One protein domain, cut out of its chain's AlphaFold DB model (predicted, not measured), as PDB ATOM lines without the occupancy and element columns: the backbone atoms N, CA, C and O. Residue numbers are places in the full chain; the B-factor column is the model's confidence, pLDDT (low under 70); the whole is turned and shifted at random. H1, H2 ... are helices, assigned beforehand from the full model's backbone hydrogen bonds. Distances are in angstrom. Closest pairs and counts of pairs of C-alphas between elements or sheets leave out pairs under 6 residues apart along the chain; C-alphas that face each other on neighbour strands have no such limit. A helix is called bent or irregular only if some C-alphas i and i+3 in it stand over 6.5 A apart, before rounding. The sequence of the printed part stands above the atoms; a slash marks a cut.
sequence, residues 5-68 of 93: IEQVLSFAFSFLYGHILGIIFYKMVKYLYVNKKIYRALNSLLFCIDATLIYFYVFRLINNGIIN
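What this domain is: This is residues 5 to 68 of the 93 residues of an uncharacterized protein of Clostridium sp. CAG:1000 (UniProt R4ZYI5). The domain is a long helical hairpin: two long helices, H1 and H2, lie side by side and run opposite ways, joined by a tight turn at one end. H1 is kinked near residue 26, not far from that turn, and a short tail, residues 64 to 68, follows H2 at the other end. The printed part has 64 residues with two named helices, H1 then H2 along the chain, and no named strand; its class is all helix. The whole is loose, with a radius of gyration of the C-alphas of 14.2 A, and is a rod spanning 46 by 18 by 15 A.

Where its parts are: H1, the longest helix by residues, covers residues 5 to 32 and measures 36.8 A from C-alpha 5 at (4.139, 13.848, 104.914) to C-alpha 32 at (22.551, 1.239, 75.612). It has a kink of 46 degrees near residue 26, and it is irregular: C-alphas 27 and 30 are 7.1 A apart. H2 covers residues 37 to 63 and measures 38.4 A, ending with C-alpha 63 at (5.738, 4.730, 102.097).

How they stand to each other: H1 and H2 touch, with 14 pairs of C-alphas within 8 A. Their closest C-alphas are those of Leu 32 and Asn 43, 5.3 A apart. They run opposite ways at a shallow tilt of 20 degrees, and their centres are 11.4 A apart. The two form a helical hairpin. In H2 every O i to N i+4 pair is within hydrogen-bond range; in H1, 22 of 24 are.

The domain as a whole: The two C-alphas farthest apart, those of Ile 5 and Lys 36, are 46.3 A from each other, while the first and last printed C-alphas, those of Ile 5 and Asn 68, are 14.7 A apart. The printed part has no cut. The link from H1 to H2, of 4 residues, is tight. The mean pLDDT of the printed part is 85.5; residue 65 and residues 67 to 68 are under 70.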
ATOM      1  N   ILE A   5       2.676  13.789 105.011       91.38
ATOM      2  CA  ILE A   5       4.139  13.848 104.914       91.38
ATOM      3  C   ILE A   5       4.651  12.788 103.931       91.38
ATOM      4  O   ILE A   5       5.432  13.111 103.037       91.38
ATOM      5  N   GLU A   6       4.161  11.549 104.030       89.06
ATOM      6  CA  GLU A   6       4.503  10.470 103.090       89.06
ATOM      7  C   GLU A   6       4.072  10.808 101.656       89.06
ATOM      8  O   GLU A   6       4.801  10.509 100.710       89.06
ATOM      9  N   GLN A   7       2.926  11.477 101.479       84.69
ATOM     10  CA  GLN A   7       2.462  11.977 100.175       84.69
ATOM     11  C   GLN A   7       3.420  13.000  99.569       84.69
ATOM     12  O   GLN A   7       3.840  12.841  98.420       84.69
ATOM     13  N   VAL A   8       3.794  14.020 100.342       89.00
ATOM     14  CA  VAL A   8       4.713  15.072  99.888       89.00
ATOM     15  C   VAL A   8       6.092  14.490  99.573       89.00
ATOM     16  O   VAL A   8       6.651  14.785  98.515       89.00
ATOM     17  N   LEU A   9       6.618  13.611 100.432       90.50
ATOM     18  CA  LEU A   9       7.901  12.941 100.211       90.50
ATOM     19  C   LEU A   9       7.874  12.041  98.975       90.50
ATOM     20  O   LEU A   9       8.795  12.099  98.164       90.50
ATOM     21  N   SER A  10       6.810  11.256  98.793       86.81
ATOM     22  CA  SER A  10       6.644  10.388  97.622       86.81
ATOM     23  C   SER A  10       6.623  11.196  96.325       86.81
ATOM     24  O   SER A  10       7.256  10.805  95.343       86.81
ATOM     25  N   PHE A  11       5.933  12.343  96.321       84.88
ATOM     26  CA  PHE A  11       5.894  13.249  95.175       84.88
ATOM     27  C   PHE A  11       7.267  13.872  94.888       84.88
ATOM     28  O   PHE A  11       7.752  13.798  93.757       84.88
ATOM     29  N   ALA A  12       7.919  14.435  95.911       89.06
ATOM     30  CA  ALA A  12       9.232  15.061  95.777       89.06
ATOM     31  C   ALA A  12      10.295  14.061  95.301       89.06
ATOM     32  O   ALA A  12      11.037  14.344  94.357       89.06
ATOM     33  N   PHE A  13      10.325  12.865  95.898       90.31
ATOM     34  CA  PHE A  13      11.208  11.781  95.481       90.31
ATOM     35  C   PHE A  13      10.961  11.395  94.024       90.31
ATOM     36  O   PHE A  13      11.905  11.344  93.244       90.31
ATOM     37  N   SER A  14       9.704  11.180  93.635       87.00
ATOM     38  CA  SER A  14       9.352  10.795  92.265       87.00
ATOM     39  C   SER A  14       9.806  11.817  91.225       87.00
ATOM     40  O   SER A  14      10.346  11.453  90.178       87.00
ATOM     41  N   PHE A  15       9.619  13.103  91.528       85.06
ATOM     42  CA  PHE A  15      10.050  14.197  90.667       85.06
ATOM     43  C   PHE A  15      11.580  14.236  90.518       85.06
ATOM     44  O   PHE A  15      12.099  14.248  89.399       85.06
ATOM     45  N   LEU A  16      12.310  14.193  91.639       90.94
ATOM     46  CA  LEU A  16      13.777  14.196  91.646       90.94
ATOM     47  C   LEU A  16      14.353  12.949  90.971       90.94
ATOM     48  O   LEU A  16      15.300  13.051  90.190       90.94
ATOM     49  N   TYR A  17      13.756  11.785  91.224       90.25
ATOM     50  CA  TYR A  17      14.175  10.517  90.645       90.25
ATOM     51  C   TYR A  17      14.106  10.546  89.120       90.25
ATOM     52  O   TYR A  17      15.068  10.162  88.457       90.25
ATOM     53  N   GLY A  18      13.016  11.071  88.552       85.81
ATOM     54  CA  GLY A  18      12.887  11.238  87.104       85.81
ATOM     55  C   GLY A  18      13.996  12.113  86.509       85.81
ATOM     56  O   GLY A  18      14.556  11.778  85.463       85.81
ATOM     57  N   HIS A  19      14.368  13.201  87.192       87.00
ATOM     58  CA  HIS A  19      15.456  14.075  86.747       87.00
ATOM     59  C   HIS A  19      16.824  13.378  86.803       87.00
ATOM     60  O   HIS A  19      17.559  13.374  85.814       87.00
ATOM     61  N   ILE A  20      17.137  12.729  87.930       92.00
ATOM     62  CA  ILE A  20      18.380  11.967  88.122       92.00
ATOM     63  C   ILE A  20      18.491  10.862  87.070       92.00
ATOM     64  O   ILE A  20      19.517  10.743  86.396       92.00
ATOM     65  N   LEU A  21      17.418  10.091  86.875       91.12
ATOM     66  CA  LEU A  21      17.384   9.010  85.901       91.12
ATOM     67  C   LEU A  21      17.575   9.531  84.472       91.12
ATOM     68  O   LEU A  21      18.268   8.894  83.683       91.12
ATOM     69  N   GLY A  22      17.039  10.711  84.147       88.44
ATOM     70  CA  GLY A  22      17.276  11.378  82.865       88.44
ATOM     71  C   GLY A  22      18.756  11.691  82.616       88.44
ATOM     72  O   GLY A  22      19.268  11.422  81.525       88.44
ATOM     73  N   ILE A  23      19.467  12.194  83.630       92.38
ATOM     74  CA  ILE A  23      20.913  12.465  83.549       92.38
ATOM     75  C   ILE A  23      21.699  11.160  83.368       92.38
ATOM     76  O   ILE A  23      22.591  11.087  82.518       92.38
ATOM     77  N   ILE A  24      21.367  10.122  84.143       92.25
ATOM     78  CA  ILE A  24      22.013   8.805  84.040       92.25
ATOM     79  C   ILE A  24      21.767   8.213  82.649       92.25
ATOM     80  O   ILE A  24      22.718   7.798  81.988       92.25
ATOM     81  N   PHE A  25      20.523   8.233  82.167       89.44
ATOM     82  CA  PHE A  25      20.163   7.733  80.842       89.44
ATOM     83  C   PHE A  25      20.955   8.437  79.738       89.44
ATOM     84  O   PHE A  25      21.508   7.769  78.868       89.44
ATOM     85  N   TYR A  26      21.077   9.768  79.793       89.88
ATOM     86  CA  TYR A  26      21.861  10.526  78.816       89.88
ATOM     87  C   TYR A  26      23.330  10.081  78.780       89.88
ATOM     88  O   TYR A  26      23.882   9.857  77.703       89.88
ATOM     89  N   LYS A  27      23.955   9.871  79.947       90.69
ATOM     90  CA  LYS A  27      25.330   9.349  80.032       90.69
ATOM     91  C   LYS A  27      25.438   7.905  79.533       90.69
ATOM     92  O   LYS A  27      26.440   7.541  78.915       90.69
ATOM     93  N   MET A  28      24.408   7.097  79.781       87.81
ATOM     94  CA  MET A  28      24.377   5.675  79.437       87.81
ATOM     95  C   MET A  28      23.969   5.404  77.986       87.81
ATOM     96  O   MET A  28      24.229   4.314  77.481       87.81
ATOM     97  N   VAL A  29      23.405   6.387  77.276       87.12
ATOM     98  CA  VAL A  29      22.854   6.227  75.921       87.12
ATOM     99  C   VAL A  29      23.863   5.583  74.959       87.12
ATOM    100  O   VAL A  29      23.532   4.644  74.240       87.12
ATOM    101  N   LYS A  30      25.139   5.975  75.016       85.31
ATOM    102  CA  LYS A  30      26.182   5.406  74.147       85.31
ATOM    103  C   LYS A  30      26.442   3.908  74.391       85.31
ATOM    104  O   LYS A  30      26.873   3.216  73.478       85.31
ATOM    105  N   TYR A  31      26.158   3.410  75.596       82.50
ATOM    106  CA  TYR A  31      26.305   2.000  75.980       82.50
ATOM    107  C   TYR A  31      25.010   1.196  75.784       82.50
ATOM    108  O   TYR A  31      25.048  -0.010  75.535       82.50
ATOM    109  N   LEU A  32      23.854   1.858  75.868       82.06
ATOM    110  CA  LEU A  32      22.551   1.239  75.612       82.06
ATOM    111  C   LEU A  32      22.335   0.985  74.117       82.06
ATOM    112  O   LEU A  32      21.735  -0.015  73.734       82.06
ATOM    113  N   TYR A  33      22.852   1.866  73.261       78.31
ATOM    114  CA  TYR A  33      22.619   1.841  71.819       78.31
ATOM    115  C   TYR A  33      23.825   1.302  71.032       78.31
ATOM    116  O   TYR A  33      24.271   1.910  70.063       78.31
ATOM    117  N   VAL A  34      24.331   0.127  71.424       77.00
ATOM    118  CA  VAL A  34      25.340  -0.618  70.645       77.00
ATOM    119  C   VAL A  34      24.745  -1.076  69.302       77.00
ATOM    120  O   VAL A  34      23.564  -1.417  69.226       77.00
ATOM    121  N   ASN A  35      25.561  -1.130  68.238       72.38
ATOM    122  CA  ASN A  35      25.123  -1.413  66.857       72.38
ATOM    123  C   ASN A  35      24.301  -2.703  66.685       72.38
ATOM    124  O   ASN A  35      23.447  -2.788  65.803       72.38
ATOM    125  N   LYS A  36      24.533  -3.727  67.513       83.31
ATOM    126  CA  LYS A  36      23.797  -4.990  67.415       83.31
ATOM    127  C   LYS A  36      22.423  -4.865  68.084       83.31
ATOM    128  O   LYS A  36      22.326  -4.697  69.298       83.31
ATOM    129  N   LYS A  37      21.356  -5.044  67.293       81.31
ATOM    130  CA  LYS A  37      19.941  -4.916  67.708       81.31
ATOM    131  C   LYS A  37      19.592  -5.702  68.981       81.31
ATOM    132  O   LYS A  37      18.888  -5.174  69.834       81.31
ATOM    133  N   ILE A  38      20.108  -6.927  69.117       85.62
ATOM    134  CA  ILE A  38      19.868  -7.790  70.287       85.62
ATOM    135  C   ILE A  38      20.475  -7.174  71.552       85.62
ATOM    136  O   ILE A  38      19.776  -7.002  72.545       85.62
ATOM    137  N   TYR A  39      21.745  -6.766  71.503       83.94
ATOM    138  CA  TYR A  39      22.427  -6.151  72.645       83.94
ATOM    139  C   TYR A  39      21.790  -4.824  73.046       83.94
ATOM    140  O   TYR A  39      21.625  -4.555  74.230       83.94
ATOM    141  N   ARG A  40      21.347  -4.029  72.069       83.62
ATOM    142  CA  ARG A  40      20.579  -2.810  72.335       83.62
ATOM    143  C   ARG A  40      19.296  -3.101  73.114       83.62
ATOM    144  O   ARG A  40      18.995  -2.386  74.066       83.62
ATOM    145  N   ALA A  41      18.545  -4.131  72.721       79.25
ATOM    146  CA  ALA A  41      17.320  -4.516  73.418       79.25
ATOM    147  C   ALA A  41      17.608  -5.009  74.845       79.25
ATOM    148  O   ALA A  41      16.985  -4.520  75.783       79.25
ATOM    149  N   LEU A  42      18.587  -5.905  75.013       85.56
ATOM    150  CA  LEU A  42      18.962  -6.459  76.317       85.56
ATOM    151  C   LEU A  42      19.492  -5.386  77.276       85.56
ATOM    152  O   LEU A  42      19.024  -5.304  78.406       85.56
ATOM    153  N   ASN A  43      20.397  -4.514  76.820       85.44
ATOM    154  CA  ASN A  43      20.945  -3.438  77.650       85.44
ATOM    155  C   ASN A  43      19.868  -2.420  78.043       85.44
ATOM    156  O   ASN A  43      19.843  -1.958  79.179       85.44
ATOM    157  N   SER A  44      18.961  -2.085  77.117       82.75
ATOM    158  CA  SER A  44      17.840  -1.183  77.415       82.75
ATOM    159  C   SER A  44      16.877  -1.801  78.428       82.75
ATOM    160  O   SER A  44      16.432  -1.112  79.342       82.75
ATOM    161  N   LEU A  45      16.577  -3.096  78.291       81.44
ATOM    162  CA  LEU A  45      15.733  -3.825  79.233       81.44
ATOM    163  C   LEU A  45      16.374  -3.867  80.626       81.44
ATOM    164  O   LEU A  45      15.710  -3.522  81.598       81.44
ATOM    165  N   LEU A  46      17.658  -4.231  80.706       87.31
ATOM    166  CA  LEU A  46      18.409  -4.293  81.960       87.31
ATOM    167  C   LEU A  46      18.420  -2.933  82.665       87.31
ATOM    168  O   LEU A  46      18.039  -2.841  83.826       87.31
ATOM    169  N   PHE A  47      18.727  -1.859  81.930       87.62
ATOM    170  CA  PHE A  47      18.692  -0.499  82.465       87.62
ATOM    171  C   PHE A  47      17.315  -0.112  83.015       87.62
ATOM    172  O   PHE A  47      17.222   0.471  84.093       87.62
ATOM    173  N   CYS A  48      16.238  -0.437  82.294       85.31
ATOM    174  CA  CYS A  48      14.879  -0.173  82.764       85.31
ATOM    175  C   CYS A  48      14.540  -0.971  84.030       85.31
ATOM    176  O   CYS A  48      13.900  -0.424  84.929       85.31
ATOM    177  N   ILE A  49      14.961  -2.237  84.111       82.06
ATOM    178  CA  ILE A  49      14.751  -3.083  85.294       82.06
ATOM    179  C   ILE A  49      15.494  -2.493  86.492       82.06
ATOM    180  O   ILE A  49      14.862  -2.235  87.513       82.06
ATOM    181  N   ASP A  50      16.785  -2.194  86.351       88.69
ATOM    182  CA  ASP A  50      17.605  -1.625  87.425       88.69
ATOM    183  C   ASP A  50      17.034  -0.289  87.913       88.69
ATOM    184  O   ASP A  50      16.835  -0.080  89.111       88.69
ATOM    185  N   ALA A  51      16.670   0.595  86.980       88.50
ATOM    186  CA  ALA A  51      16.023   1.861  87.295       88.50
ATOM    187  C   ALA A  51      14.681   1.671  88.021       88.50
ATOM    188  O   ALA A  51      14.335   2.434  88.922       88.50
ATOM    189  N   THR A  52      13.903   0.657  87.658       86.00
ATOM    190  CA  THR A  52      12.620   0.387  88.319       86.00
ATOM    191  C   THR A  52      12.828  -0.184  89.724       86.00
ATOM    192  O   THR A  52      12.148   0.224  90.666       86.00
ATOM    193  N   LEU A  53      13.798  -1.083  89.896       87.31
ATOM    194  CA  LEU A  53      14.122  -1.684  91.189       87.31
ATOM    195  C   LEU A  53      14.648  -0.648  92.183       87.31
ATOM    196  O   LEU A  53      14.190  -0.621  93.324       87.31
ATOM    197  N   ILE A  54      15.548   0.240  91.749       90.88
ATOM    198  CA  ILE A  54      16.055   1.335  92.590       90.88
ATOM    199  C   ILE A  54      14.907   2.255  93.011       90.88
ATOM    200  O   ILE A  54      14.806   2.611  94.187       90.88
ATOM    201  N   TYR A  55      14.014   2.598  92.076       90.44
ATOM    202  CA  TYR A  55      12.832   3.399  92.385       90.44
ATOM    203  C   TYR A  55      11.992   2.744  93.484       90.44
ATOM    204  O   TYR A  55      11.741   3.370  94.512       90.44
ATOM    205  N   PHE A  56      11.604   1.475  93.312       86.56
ATOM    206  CA  PHE A  56      10.780   0.774  94.300       86.56
ATOM    207  C   PHE A  56      11.486   0.561  95.633       86.56
ATOM    208  O   PHE A  56      10.830   0.640  96.670       86.56
ATOM    209  N   TYR A  57      12.799   0.337  95.630       88.75
ATOM    210  CA  TYR A  57      13.575   0.210  96.856       88.75
ATOM    211  C   TYR A  57      13.485   1.482  97.707       88.75
ATOM    212  O   TYR A  57      13.120   1.412  98.878       88.75
ATOM    213  N   VAL A  58      13.728   2.654  97.113       89.06
ATOM    214  CA  VAL A  58      13.650   3.929  97.844       89.06
ATOM    215  C   VAL A  58      12.200   4.289  98.179       89.06
ATOM    216  O   VAL A  58      11.912   4.716  99.294       89.06
ATOM    217  N   PHE A  59      11.260   4.040  97.266       88.00
ATOM    218  CA  PHE A  59       9.835   4.273  97.510       88.00
ATOM    219  C   PHE A  59       9.297   3.417  98.669       88.00
ATOM    220  O   PHE A  59       8.425   3.848  99.427       88.00
ATOM    221  N   ARG A  60       9.864   2.216  98.860       88.31
ATOM    222  CA  ARG A  60       9.577   1.360 100.012       88.31
ATOM    223  C   ARG A  60      10.006   1.977 101.336       88.31
ATOM    224  O   ARG A  60       9.289   1.816 102.316       88.31
ATOM    225  N   LEU A  61      11.113   2.711 101.361       88.44
ATOM    226  CA  LEU A  61      11.579   3.410 102.562       88.44
ATOM    227  C   LEU A  61      10.692   4.610 102.926       88.44
ATOM    228  O   LEU A  61      10.612   4.968 104.094       88.44
ATOM    229  N   ILE A  62      10.021   5.216 101.942       88.19
ATOM    230  CA  ILE A  62       9.182   6.405 102.148       88.19
ATOM    231  C   ILE A  62       7.766   6.029 102.584       88.19
ATOM    232  O   ILE A  62       7.210   6.671 103.466       88.19
ATOM    233  N   ASN A  63       7.164   5.027 101.941       86.44
ATOM    234  CA  ASN A  63       5.738   4.730 102.097       86.44
ATOM    235  C   ASN A  63       5.446   3.216 102.062       86.44
ATOM    236  O   ASN A  63       4.459   2.740 101.497       86.44
ATOM    237  N   ASN A  64       6.375   2.417 102.588       82.06
ATOM    238  CA  ASN A  64       6.270   0.957 102.665       82.06
ATOM    239  C   ASN A  64       5.966   0.255 101.319       82.06
ATOM    240  O   ASN A  64       5.500  -0.880 101.278       82.06
ATOM    241  N   GLY A  65       6.233   0.928 100.197       67.50
ATOM    242  CA  GLY A  65       6.118   0.382  98.846       67.50
ATOM    243  C   GLY A  65       4.714   0.488  98.257       67.50
ATOM    244  O   GLY A  65       4.454  -0.099  97.209       67.50
ATOM    245  N   ILE A  66       3.810   1.238  98.895       77.25
ATOM    246  CA  ILE A  66       2.440   1.411  98.408       77.25
ATOM    247  C   ILE A  66       2.447   2.397  97.237       77.25
ATOM    248  O   ILE A  66       2.398   3.615  97.412       77.25
ATOM    249  N   ILE A  67       2.499   1.868  96.019       69.31
ATOM    250  CA  ILE A  67       2.345   2.664  94.800       69.31
ATOM    251  C   ILE A  67       0.863   2.979  94.640       69.31
ATOM    252  O   ILE A  67       0.044   2.094  94.397       69.31
ATOM    253  N   ASN A  68       0.505   4.252  94.769       68.00
ATOM    254  CA  ASN A  68      -0.872   4.670  94.572       68.00
ATOM    255  C   ASN A  68      -1.242   4.584  93.078       68.00
ATOM    256  O   ASN A  68      -0.490   5.046  92.221       68.00
TER     257      ASN A  68